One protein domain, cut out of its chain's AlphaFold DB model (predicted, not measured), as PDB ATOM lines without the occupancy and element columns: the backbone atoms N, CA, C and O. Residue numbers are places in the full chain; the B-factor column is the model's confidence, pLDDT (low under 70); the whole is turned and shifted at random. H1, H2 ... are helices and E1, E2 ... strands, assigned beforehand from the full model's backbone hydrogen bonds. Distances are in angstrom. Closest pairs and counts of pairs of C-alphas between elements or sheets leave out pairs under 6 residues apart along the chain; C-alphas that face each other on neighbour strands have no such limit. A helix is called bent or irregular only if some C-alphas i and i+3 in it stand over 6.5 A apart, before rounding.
ATOM      1  N   GLY A   9     -25.457  46.322   3.515       93.88
ATOM      2  CA  GLY A   9     -26.444  46.463   4.570       93.88
ATOM      3  C   GLY A   9     -25.839  46.702   5.938       93.88
ATOM      4  O   GLY A   9     -24.644  46.502   6.167       93.88
ATOM      5  N   LYS A  10     -26.697  47.135   6.857       94.88
ATOM      6  CA  LYS A  10     -26.340  47.473   8.227       94.88
ATOM      7  C   LYS A  10     -27.318  46.843   9.206       94.88
ATOM      8  O   LYS A  10     -28.530  46.819   9.000       94.88
ATOM      9  N   THR A  11     -26.758  46.348  10.302       95.38
ATOM     10  CA  THR A  11     -27.513  45.861  11.453       95.38
ATOM     11  C   THR A  11     -27.935  47.016  12.358       95.38
ATOM     12  O   THR A  11     -27.146  47.939  12.604       95.38
ATOM     13  N   GLY A  12     -29.151  46.918  12.891       92.19
ATOM     14  CA  GLY A  12     -29.660  47.730  13.988       92.19
ATOM     15  C   GLY A  12     -30.100  46.839  15.148       92.19
ATOM     16  O   GLY A  12     -30.613  45.734  14.965       92.19
ATOM     17  N   THR A  13     -29.840  47.279  16.370       92.25
ATOM     18  CA  THR A  13     -30.338  46.634  17.588       92.25
ATOM     19  C   THR A  13     -30.577  47.742  18.596       92.25
ATOM     20  O   THR A  13     -29.650  48.482  18.913       92.25
ATOM     21  N   ALA A  14     -31.822  47.899  19.031       93.19
ATOM     22  CA  ALA A  14     -32.243  48.974  19.918       93.19
ATOM     23  C   ALA A  14     -32.946  48.387  21.141       93.19
ATOM     24  O   ALA A  14     -33.763  47.480  20.998       93.19
ATOM     25  N   GLN A  15     -32.636  48.896  22.332       92.94
ATOM     26  CA  GLN A  15     -33.405  48.595  23.539       92.94
ATOM     27  C   GLN A  15     -34.676  49.443  23.558       92.94
ATOM     28  O   GLN A  15     -34.633  50.636  23.243       92.94
ATOM     29  N   LYS A  16     -35.804  48.831  23.921       93.81
ATOM     30  CA  LYS A  16     -37.079  49.544  24.060       93.81
ATOM     31  C   LYS A  16     -37.095  50.315  25.379       93.81
ATOM     32  O   LYS A  16     -36.430  49.933  26.336       93.81
ATOM     33  N   VAL A  17     -37.845  51.409  25.420       93.81
ATOM     34  CA  VAL A  17     -38.002  52.227  26.632       93.81
ATOM     35  C   VAL A  17     -38.940  51.528  27.615       93.81
ATOM     36  O   VAL A  17     -39.944  50.937  27.206       93.81
ATOM     37  N   ASP A  18     -38.630  51.607  28.907       92.50
ATOM     38  CA  ASP A  18     -39.561  51.207  29.955       92.50
ATOM     39  C   ASP A  18     -40.602  52.308  30.199       92.50
ATOM     40  O   ASP A  18     -40.278  53.408  30.643       92.50
ATOM     41  N   GLY A  19     -41.866  52.015  29.882       88.81
ATOM     42  CA  GLY A  19     -42.963  52.976  30.000       88.81
ATOM     43  C   GLY A  19     -43.440  53.249  31.431       88.81
ATOM     44  O   GLY A  19     -44.203  54.191  31.622       88.81
ATOM     45  N   LEU A  20     -43.027  52.447  32.420       86.50
ATOM     46  CA  LEU A  20     -43.441  52.591  33.821       86.50
ATOM     47  C   LEU A  20     -42.373  53.294  34.658       86.50
ATOM     48  O   LEU A  20     -42.695  54.189  35.435       86.50
ATOM     49  N   PHE A  21     -41.112  52.897  34.495       85.31
ATOM     50  CA  PHE A  21     -40.008  53.366  35.341       85.31
ATOM     51  C   PHE A  21     -39.051  54.328  34.622       85.31
ATOM     52  O   PHE A  21     -38.152  54.888  35.251       85.31
ATOM     53  N   GLY A  22     -39.249  54.554  33.318       85.50
ATOM     54  CA  GLY A  22     -38.290  55.260  32.475       85.50
ATOM     55  C   GLY A  22     -37.020  54.436  32.225       85.50
ATOM     56  O   GLY A  22     -36.838  53.343  32.754       85.50
ATOM     57  N   GLY A  23     -36.119  54.951  31.387       89.94
ATOM     58  CA  GLY A  23     -34.903  54.224  31.000       89.94
ATOM     59  C   GLY A  23     -35.162  53.093  29.996       89.94
ATOM     60  O   GLY A  23     -36.176  53.088  29.297       89.94
ATOM     61  N   TYR A  24     -34.217  52.160  29.874       92.06
ATOM     62  CA  TYR A  24     -34.320  51.026  28.954       92.06
ATOM     63  C   TYR A  24     -34.916  49.811  29.646       92.06
ATOM     64  O   TYR A  24     -34.516  49.446  30.748       92.06
ATOM     65  N   ALA A  25     -35.846  49.159  28.964       89.62
ATOM     66  CA  ALA A  25     -36.482  47.971  29.470       89.62
ATOM     67  C   ALA A  25     -35.594  46.741  29.301       89.62
ATOM     68  O   ALA A  25     -35.146  46.408  28.198       89.62
ATOM     69  N   GLU A  26     -35.387  46.032  30.404       88.94
ATOM     70  CA  GLU A  26     -34.570  44.833  30.416       88.94
ATOM     71  C   GLU A  26     -35.206  43.731  29.553       88.94
ATOM     72  O   GLU A  26     -36.418  43.515  29.566       88.94
ATOM     73  N   GLY A  27     -34.392  43.074  28.726       86.88
ATOM     74  CA  GLY A  27     -34.847  41.990  27.851       86.88
ATOM     75  C   GLY A  27     -35.688  42.406  26.634       86.88
ATOM     76  O   GLY A  27     -35.910  41.568  25.763       86.88
ATOM     77  N   ARG A  28     -36.114  43.673  26.506       91.19
ATOM     78  CA  ARG A  28     -36.934  44.139  25.373       91.19
ATOM     79  C   ARG A  28     -36.095  44.860  24.329       91.19
ATOM     80  O   ARG A  28     -35.616  45.975  24.537       91.19
ATOM     81  N   TYR A  29     -35.966  44.227  23.170       93.31
ATOM     82  CA  TYR A  29     -35.162  44.727  22.062       93.31
ATOM     83  C   TYR A  29     -35.965  44.774  20.770       93.31
ATOM     84  O   TYR A  29     -36.812  43.925  20.516       93.31
ATOM     85  N   THR A  30     -35.625  45.718  19.908       94.31
ATOM     86  CA  THR A  30     -35.992  45.701  18.498       94.31
ATOM     87  C   THR A  30     -34.737  45.383  17.692       94.31
ATOM     88  O   THR A  30     -33.718  46.072  17.789       94.31
ATOM     89  N   SER A  31     -34.804  44.323  16.893       94.56
ATOM     90  CA  SER A  31     -33.702  43.845  16.061       94.56
ATOM     91  C   SER A  31     -33.998  44.137  14.597       94.56
ATOM     92  O   SER A  31     -35.050  43.753  14.090       94.56
ATOM     93  N   SER A  32     -33.068  44.771  13.886       94.94
ATOM     94  CA  SER A  32     -33.285  45.163  12.498       94.94
ATOM     95  C   SER A  32     -32.086  44.943  11.582       94.94
ATOM     96  O   SER A  32     -30.926  44.846  12.000       94.94
ATOM     97  N   PHE A  33     -32.386  44.846  10.291       96.44
ATOM     98  CA  PHE A  33     -31.407  44.829   9.216       96.44
ATOM     99  C   PHE A  33     -31.953  45.624   8.032       96.44
ATOM    100  O   PHE A  33     -33.043  45.330   7.545       96.44
ATOM    101  N   MET A  34     -31.193  46.614   7.571       96.62
ATOM    102  CA  MET A  34     -31.482  47.361   6.349       96.62
ATOM    103  C   MET A  34     -30.426  47.036   5.306       96.62
ATOM    104  O   MET A  34     -29.238  47.006   5.628       96.62
ATOM    105  N   GLY A  35     -30.834  46.842   4.058       95.81
ATOM    106  CA  GLY A  35     -29.887  46.660   2.971       95.81
ATOM    107  C   GLY A  35     -30.458  46.989   1.604       95.81
ATOM    108  O   GLY A  35     -31.672  47.082   1.422       95.81
ATOM    109  N   ILE A  36     -29.543  47.134   0.653       95.62
ATOM    110  CA  ILE A  36     -29.828  47.303  -0.769       95.62
ATOM    111  C   ILE A  36     -29.280  46.110  -1.548       95.62
ATOM    112  O   ILE A  36     -28.248  45.535  -1.182       95.62
ATOM    113  N   ALA A  37     -29.984  45.721  -2.608       91.94
ATOM    114  CA  ALA A  37     -29.573  44.611  -3.454       91.94
ATOM    115  C   ALA A  37     -30.045  44.780  -4.913       91.94
ATOM    116  O   ALA A  37     -31.185  45.203  -5.140       91.94
ATOM    117  N   PRO A  38     -29.227  44.366  -5.899       91.19
ATOM    118  CA  PRO A  38     -27.766  44.180  -5.829       91.19
ATOM    119  C   PRO A  38     -27.010  45.479  -5.467       91.19
ATOM    120  O   PRO A  38     -27.597  46.551  -5.527       91.19
ATOM    121  N   VAL A  39     -25.726  45.413  -5.092       89.06
ATOM    122  CA  VAL A  39     -24.925  46.624  -4.765       89.06
ATOM    123  C   VAL A  39     -24.655  47.501  -5.990       89.06
ATOM    124  O   VAL A  39     -24.824  48.711  -5.910       89.06
ATOM    125  N   GLU A  40     -24.257  46.889  -7.105       82.81
ATOM    126  CA  GLU A  40     -23.846  47.606  -8.324       82.81
ATOM    127  C   GLU A  40     -25.018  48.270  -9.067       82.81
ATOM    128  O   GLU A  40     -24.887  49.374  -9.584       82.81
ATOM    129  N   ASP A  41     -26.182  47.613  -9.107       84.81
ATOM    130  CA  ASP A  41     -27.407  48.126  -9.740       84.81
ATOM    131  C   ASP A  41     -28.622  47.845  -8.836       84.81
ATOM    132  O   ASP A  41     -29.337  46.859  -9.049       84.81
ATOM    133  N   PRO A  42     -28.836  48.651  -7.773       92.62
ATOM    134  CA  PRO A  42     -29.859  48.382  -6.769       92.62
ATOM    135  C   PRO A  42     -31.274  48.350  -7.348       92.62
ATOM    136  O   PRO A  42     -31.767  49.336  -7.891       92.62
ATOM    137  N   LYS A  43     -31.970  47.219  -7.169       92.06
ATOM    138  CA  LYS A  43     -33.391  47.064  -7.537       92.06
ATOM    139  C   LYS A  43     -34.330  47.118  -6.343       92.06
ATOM    140  O   LYS A  43     -35.518  47.378  -6.513       92.06
ATOM    141  N   ILE A  44     -33.815  46.862  -5.143       94.19
ATOM    142  CA  ILE A  44     -34.597  46.899  -3.910       94.19
ATOM    143  C   ILE A  44     -33.788  47.489  -2.754       94.19
ATOM    144  O   ILE A  44     -32.596  47.216  -2.608       94.19
ATOM    145  N   SER A  45     -34.477  48.262  -1.913       96.44
ATOM    146  CA  SER A  45     -34.067  48.623  -0.556       96.44
ATOM    147  C   SER A  45     -35.060  47.989   0.412       96.44
ATOM    148  O   SER A  45     -36.270  48.145   0.243       96.44
ATOM    149  N   LEU A  46     -34.570  47.226   1.386       95.94
ATOM    150  CA  LEU A  46     -35.404  46.457   2.305       95.94
ATOM    151  C   LEU A  46     -34.932  46.665   3.744       95.94
ATOM    152  O   LEU A  46     -33.768  46.424   4.071       95.94
ATOM    153  N   LEU A  47     -35.867  47.067   4.601       96.81
ATOM    154  CA  LEU A  47     -35.714  47.090   6.049       96.81
ATOM    155  C   LEU A  47     -36.532  45.942   6.644       96.81
ATOM    156  O   LEU A  47     -37.742  45.866   6.450       96.81
ATOM    157  N   VAL A  48     -35.869  45.074   7.399       96.25
ATOM    158  CA  VAL A  48     -36.509  44.041   8.212       96.25
ATOM    159  C   VAL A  48     -36.404  44.456   9.669       96.25
ATOM    160  O   VAL A  48     -35.304  44.727  10.152       96.25
ATOM    161  N   VAL A  49     -37.538  44.479  10.365       96.62
ATOM    162  CA  VAL A  49     -37.632  44.770  11.799       96.62
ATOM    163  C   VAL A  49     -38.326  43.601  12.481       96.62
ATOM    164  O   VAL A  49     -39.383  43.161  12.038       96.62
ATOM    165  N   ILE A  50     -37.717  43.097  13.548       94.56
ATOM    166  CA  ILE A  50     -38.273  42.062  14.413       94.56
ATOM    167  C   ILE A  50     -38.389  42.671  15.803       94.56
ATOM    168  O   ILE A  50     -37.383  43.067  16.403       94.56
ATOM    169  N   ASP A  51     -39.625  42.782  16.272       95.19
ATOM    170  CA  ASP A  51     -39.928  43.305  17.595       95.19
ATOM    171  C   ASP A  51     -39.841  42.189  18.640       95.19
ATOM    172  O   ASP A  51     -40.343  41.089  18.414       95.19
ATOM    173  N   GLU A  52     -39.162  42.480  19.747       93.56
ATOM    174  CA  GLU A  52     -38.992  41.608  20.917       93.56
ATOM    175  C   GLU A  52     -38.621  40.147  20.567       93.56
ATOM    176  O   GLU A  52     -39.315  39.203  20.965       93.56
ATOM    177  N   PRO A  53     -37.514  39.926  19.814       90.81
ATOM    178  CA  PRO A  53     -37.100  38.587  19.420       90.81
ATOM    179  C   PRO A  53     -36.748  37.741  20.645       90.81
ATOM    180  O   PRO A  53     -36.058  38.191  21.559       90.81
ATOM    181  N   GLN A  54     -37.173  36.481  20.626       86.38
ATOM    182  CA  GLN A  54     -36.847  35.520  21.675       86.38
ATOM    183  C   GLN A  54     -35.504  34.837  21.374       86.38
ATOM    184  O   GLN A  54     -35.245  34.402  20.249       86.38
ATOM    185  N   GLY A  55     -34.637  34.729  22.383       85.12
ATOM    186  CA  GLY A  55     -33.305  34.136  22.246       85.12
ATOM    187  C   GLY A  55     -32.251  35.135  21.760       85.12
ATOM    188  O   GLY A  55     -31.747  35.939  22.539       85.12
ATOM    189  N   ALA A  56     -31.847  35.057  20.488       82.62
ATOM    190  CA  ALA A  56     -30.845  35.976  19.945       82.62
ATOM    191  C   ALA A  56     -31.448  37.374  19.724       82.62
ATOM    192  O   ALA A  56     -32.546  37.487  19.193       82.62
ATOM    193  N   ILE A  57     -30.703  38.429  20.068       84.38
ATOM    194  CA  ILE A  57     -31.175  39.827  19.967       84.38
ATOM    195  C   ILE A  57     -30.501  40.635  18.851       84.38
ATOM    196  O   ILE A  57     -30.974  41.700  18.471       84.38
ATOM    197  N   TYR A  58     -29.375  40.155  18.323       81.88
ATOM    198  CA  TYR A  58     -28.579  40.920  17.368       81.88
ATOM    199  C   TYR A  58     -29.193  40.897  15.963       81.88
ATOM    200  O   TYR A  58     -29.403  39.822  15.392       81.88
ATOM    201  N   GLY A  59     -29.324  42.081  15.350       71.25
ATOM    202  CA  GLY A  59     -29.822  42.287  13.977       71.25
ATOM    203  C   GLY A  59     -29.228  41.339  12.934       71.25
ATOM    204  O   GLY A  59     -29.938  40.815  12.076       71.25
ATOM    205  N   GLY A  60     -27.931  41.047  13.052       75.56
ATOM    206  CA  GLY A  60     -27.225  40.140  12.144       75.56
ATOM    207  C   GLY A  60     -27.634  38.668  12.261       75.56
ATOM    208  O   GLY A  60     -27.542  37.939  11.280       75.56
ATOM    209  N   ARG A  61     -28.100  38.217  13.432       84.44
ATOM    210  CA  ARG A  61     -28.563  36.834  13.641       84.44
ATOM    211  C   ARG A  61     -30.062  36.674  13.423       84.44
ATOM    212  O   ARG A  61     -30.483  35.610  12.993       84.44
ATOM    213  N   VAL A  62     -30.846  37.708  13.717       88.81
ATOM    214  CA  VAL A  62     -32.312  37.618  13.732       88.81
ATOM    215  C   VAL A  62     -32.912  38.164  12.437       88.81
ATOM    216  O   VAL A  62     -33.642  37.460  11.746       88.81
ATOM    217  N   ALA A  63     -32.574  39.401  12.061       90.19
ATOM    218  CA  ALA A  63     -33.198  40.088  10.928       90.19
ATOM    219  C   ALA A  63     -32.502  39.801   9.585       90.19
ATOM    220  O   ALA A  63     -33.162  39.704   8.548       90.19
ATOM    221  N   ALA A  64     -31.179  39.609   9.577       89.56
ATOM    222  CA  ALA A  64     -30.435  39.362   8.339       89.56
ATOM    223  C   ALA A  64     -30.824  38.057   7.596       89.56
ATOM    224  O   ALA A  64     -30.864  38.082   6.362       89.56
ATOM    225  N   PRO A  65     -31.144  36.925   8.266       91.06
ATOM    226  CA  PRO A  65     -31.640  35.730   7.575       91.06
ATOM    227  C   PRO A  65     -32.979  35.954   6.864       91.06
ATOM    228  O   PRO A  65     -33.155  35.500   5.735       91.06
ATOM    229  N   ALA A  66     -33.896  36.701   7.487       92.38
ATOM    230  CA  ALA A  66     -35.171  37.059   6.872       92.38
ATOM    231  C   ALA A  66     -34.967  37.970   5.649       92.38
ATOM    232  O   ALA A  66     -35.519  37.689   4.587       92.38
ATOM    233  N   PHE A  67     -34.098  38.986   5.755       94.19
ATOM    234  CA  PHE A  67     -33.697  39.817   4.613       94.19
ATOM    235  C   PHE A  67     -33.186  38.953   3.451       94.19
ATOM    236  O   PHE A  67     -33.649  39.092   2.320       94.19
ATOM    237  N   ARG A  68     -32.271  38.010   3.733       88.06
ATOM    238  CA  ARG A  68     -31.721  37.095   2.722       88.06
ATOM    239  C   ARG A  68     -32.828  36.313   2.012       88.06
ATOM    240  O   ARG A  68     -32.866  36.322   0.785       88.06
ATOM    241  N   ALA A  69     -33.712  35.668   2.770       87.12
ATOM    242  CA  ALA A  69     -34.771  34.825   2.220       87.12
ATOM    243  C   ALA A  69     -35.777  35.614   1.362       87.12
ATOM    244  O   ALA A  69     -36.315  35.080   0.391       87.12
ATOM    245  N   ILE A  70     -36.034  36.879   1.710       90.31
ATOM    246  CA  ILE A  70     -36.886  37.769   0.914       90.31
ATOM    247  C   ILE A  70     -36.172  38.147  -0.387       90.31
ATOM    248  O   ILE A  70     -36.744  37.975  -1.462       90.31
ATOM    249  N   CYS A  71     -34.916  38.594  -0.322       86.50
ATOM    250  CA  CYS A  71     -34.152  38.981  -1.509       86.50
ATOM    251  C   CYS A  71     -33.973  37.828  -2.508       86.50
ATOM    252  O   CYS A  71     -34.157  38.045  -3.702       86.50
ATOM    253  N   GLU A  72     -33.688  36.605  -2.041       81.62
ATOM    254  CA  GLU A  72     -33.574  35.412  -2.904       81.62
ATOM    255  C   GLU A  72     -34.849  35.155  -3.717       81.62
ATOM    256  O   GLU A  72     -34.779  34.678  -4.848       81.62
ATOM    257  N   LYS A  73     -36.017  35.498  -3.160       80.50
ATOM    258  CA  LYS A  73     -37.299  35.348  -3.848       80.50
ATOM    259  C   LYS A  73     -37.611  36.530  -4.749       80.50
ATOM    260  O   LYS A  73     -38.074  36.304  -5.854       80.50
ATOM    261  N   VAL A  74     -37.395  37.760  -4.283       85.06
ATOM    262  CA  VAL A  74     -37.875  38.981  -4.953       85.06
ATOM    263  C   VAL A  74     -36.989  39.399  -6.126       85.06
ATOM    264  O   VAL A  74     -37.518  39.810  -7.154       85.06
ATOM    265  N   LEU A  75     -35.664  39.276  -6.015       81.12
ATOM    266  CA  LEU A  75     -34.737  39.765  -7.044       81.12
ATOM    267  C   LEU A  75     -34.990  39.154  -8.439       81.12
ATOM    268  O   LEU A  75     -35.074  39.930  -9.394       81.12
ATOM    269  N   PRO A  76     -35.258  37.837  -8.578       77.44
ATOM    270  CA  PRO A  76     -35.644  37.259  -9.864       77.44
ATOM    271  C   PRO A  76     -36.926  37.857 -10.465       77.44
ATOM    272  O   PRO A  76     -36.986  38.042 -11.678       77.44
ATOM    273  N   TYR A  77     -37.932  38.208  -9.649       79.25
ATOM    274  CA  TYR A  77     -39.143  38.892 -10.143       79.25
ATOM    275  C   TYR A  77     -38.843  40.302 -10.657       79.25
ATOM    276  O   TYR A  77     -39.540  40.801 -11.536       79.25
ATOM    277  N   LEU A  78     -37.796  40.936 -10.129       79.62
ATOM    278  CA  LEU A  78     -37.320  42.246 -10.570       79.62
ATOM    279  C   LEU A  78     -36.340  42.151 -11.752       79.62
ATOM    280  O   LEU A  78     -35.720  43.153 -12.106       79.62
ATOM    281  N   ASN A  79     -36.188  40.970 -12.366       75.31
ATOM    282  CA  ASN A  79     -35.198  40.681 -13.410       75.31
ATOM    283  C   ASN A  79     -33.747  40.987 -12.986       75.31
ATOM    284  O   ASN A  79     -32.881  41.198 -13.836       75.31
TER     285      ASN A  79
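AT A GLANCE: This is residues 9 to 79 of the 183 residues of the protein "PASTA domain-containing protein" of Deltaproteobacteria bacterium (UniProt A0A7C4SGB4). A long, narrow, twisted sheet of three antiparallel strands is covered on one face by a single helix, H1, and no named helix covers the other face. The long axis runs along the strands; the link between E1 and E2 lies at one end of it, and residue 79, just after H1, at the other. The printed part has 71 residues, with three named strands and one named helix in the order E1, E2, E3, H1. The sheet's order is E1, E2, E3, and the class is mixed, helices and strands. The whole is loose, with a radius of gyration of the C-alphas of 14.7 A, and its outline is a rod with spans of 50 by 19 by 15 A.

HOW THE PARTS SIT: Begin with E1, residues 9 to 17, an edge strand, and look beside it for E2, residues 24 to 37, the inner strand. They form a hairpin and run antiparallel, with 159 degrees between their directions. The C-alphas of Thr 11 and Phe 33 face each other at 4.6 A; N 12 and O 32 are within hydrogen-bond range at 2.9 A, and near the link so are N 25 and O 16 at 2.8 A. On the other side of E2 you find E3, residues 44 to 51, the second edge strand. E2 and E3 are also a hairpin, antiparallel at 166 degrees; N 33 and O 48 are within hydrogen-bond range at 2.9 A, and N 48 and O 33 at 2.8 A. E1, E2 and E3 make a meander, each strand the antiparallel neighbour of the one before. E2 bends by 91 degrees at residue 27. Go on to H1, residues 59 to 77, which is on the sheet and makes two layers with it, a helix on one face of the strands. Its height over the sheet is 7.7 A, and on the local plane it stands at 36 degrees to E3, slantwise to the strands. It lies over E3 with 8 C-alphas, and only just over E1 and E2, with 3 each. The closest C-alphas of E1 and H1 are those of Thr 11 and Gly 59, 4.9 A apart. For E2 and H1 they are those of Ser 31 and Gly 59, at 4.7 A; for E3 and H1, those of Val 48 and Ala 63, at 5.8 A. In the backbone of H1, 9 of 15 O i to N i+4 pairs are within hydrogen-bond range, and 9 of 16 O i to N i+3 pairs.

IN THESE COORDINATES: Find C-alpha 9 at (-26.444, 46.463, 4.570); from there E1 runs 25.6 A to C-alpha 17. E2 starts at C-alpha 24, at (-34.320, 51.026, 28.954), and covers 33.4 A to C-alpha 37; with 14 residues it is the longest strand. E3 measures 22.4 A from C-alpha 44 to C-alpha 51. H1 goes 26.1 A from C-alpha 59 to C-alpha 77, at (-39.143, 38.892, -10.143). It has a kink of 28 degrees near residue 66, and it is irregular, but only just: C-alphas 73 and 76 are 6.53 A apart.

THE WHOLE: The two C-alphas farthest apart are those of Phe 21 and Asn 79, at 50.6 A, while the first and last printed C-alphas, of Gly 9 and Asn 79, are 20.8 A apart. The printed part has no cut, and its three links, E1 to E2, E2 to E3 and E3 to H1, are short. The mean pLDDT of the printed part is 89.4, and no printed residue is under 70; H1 has a mean of 85 and E3 a mean of 96.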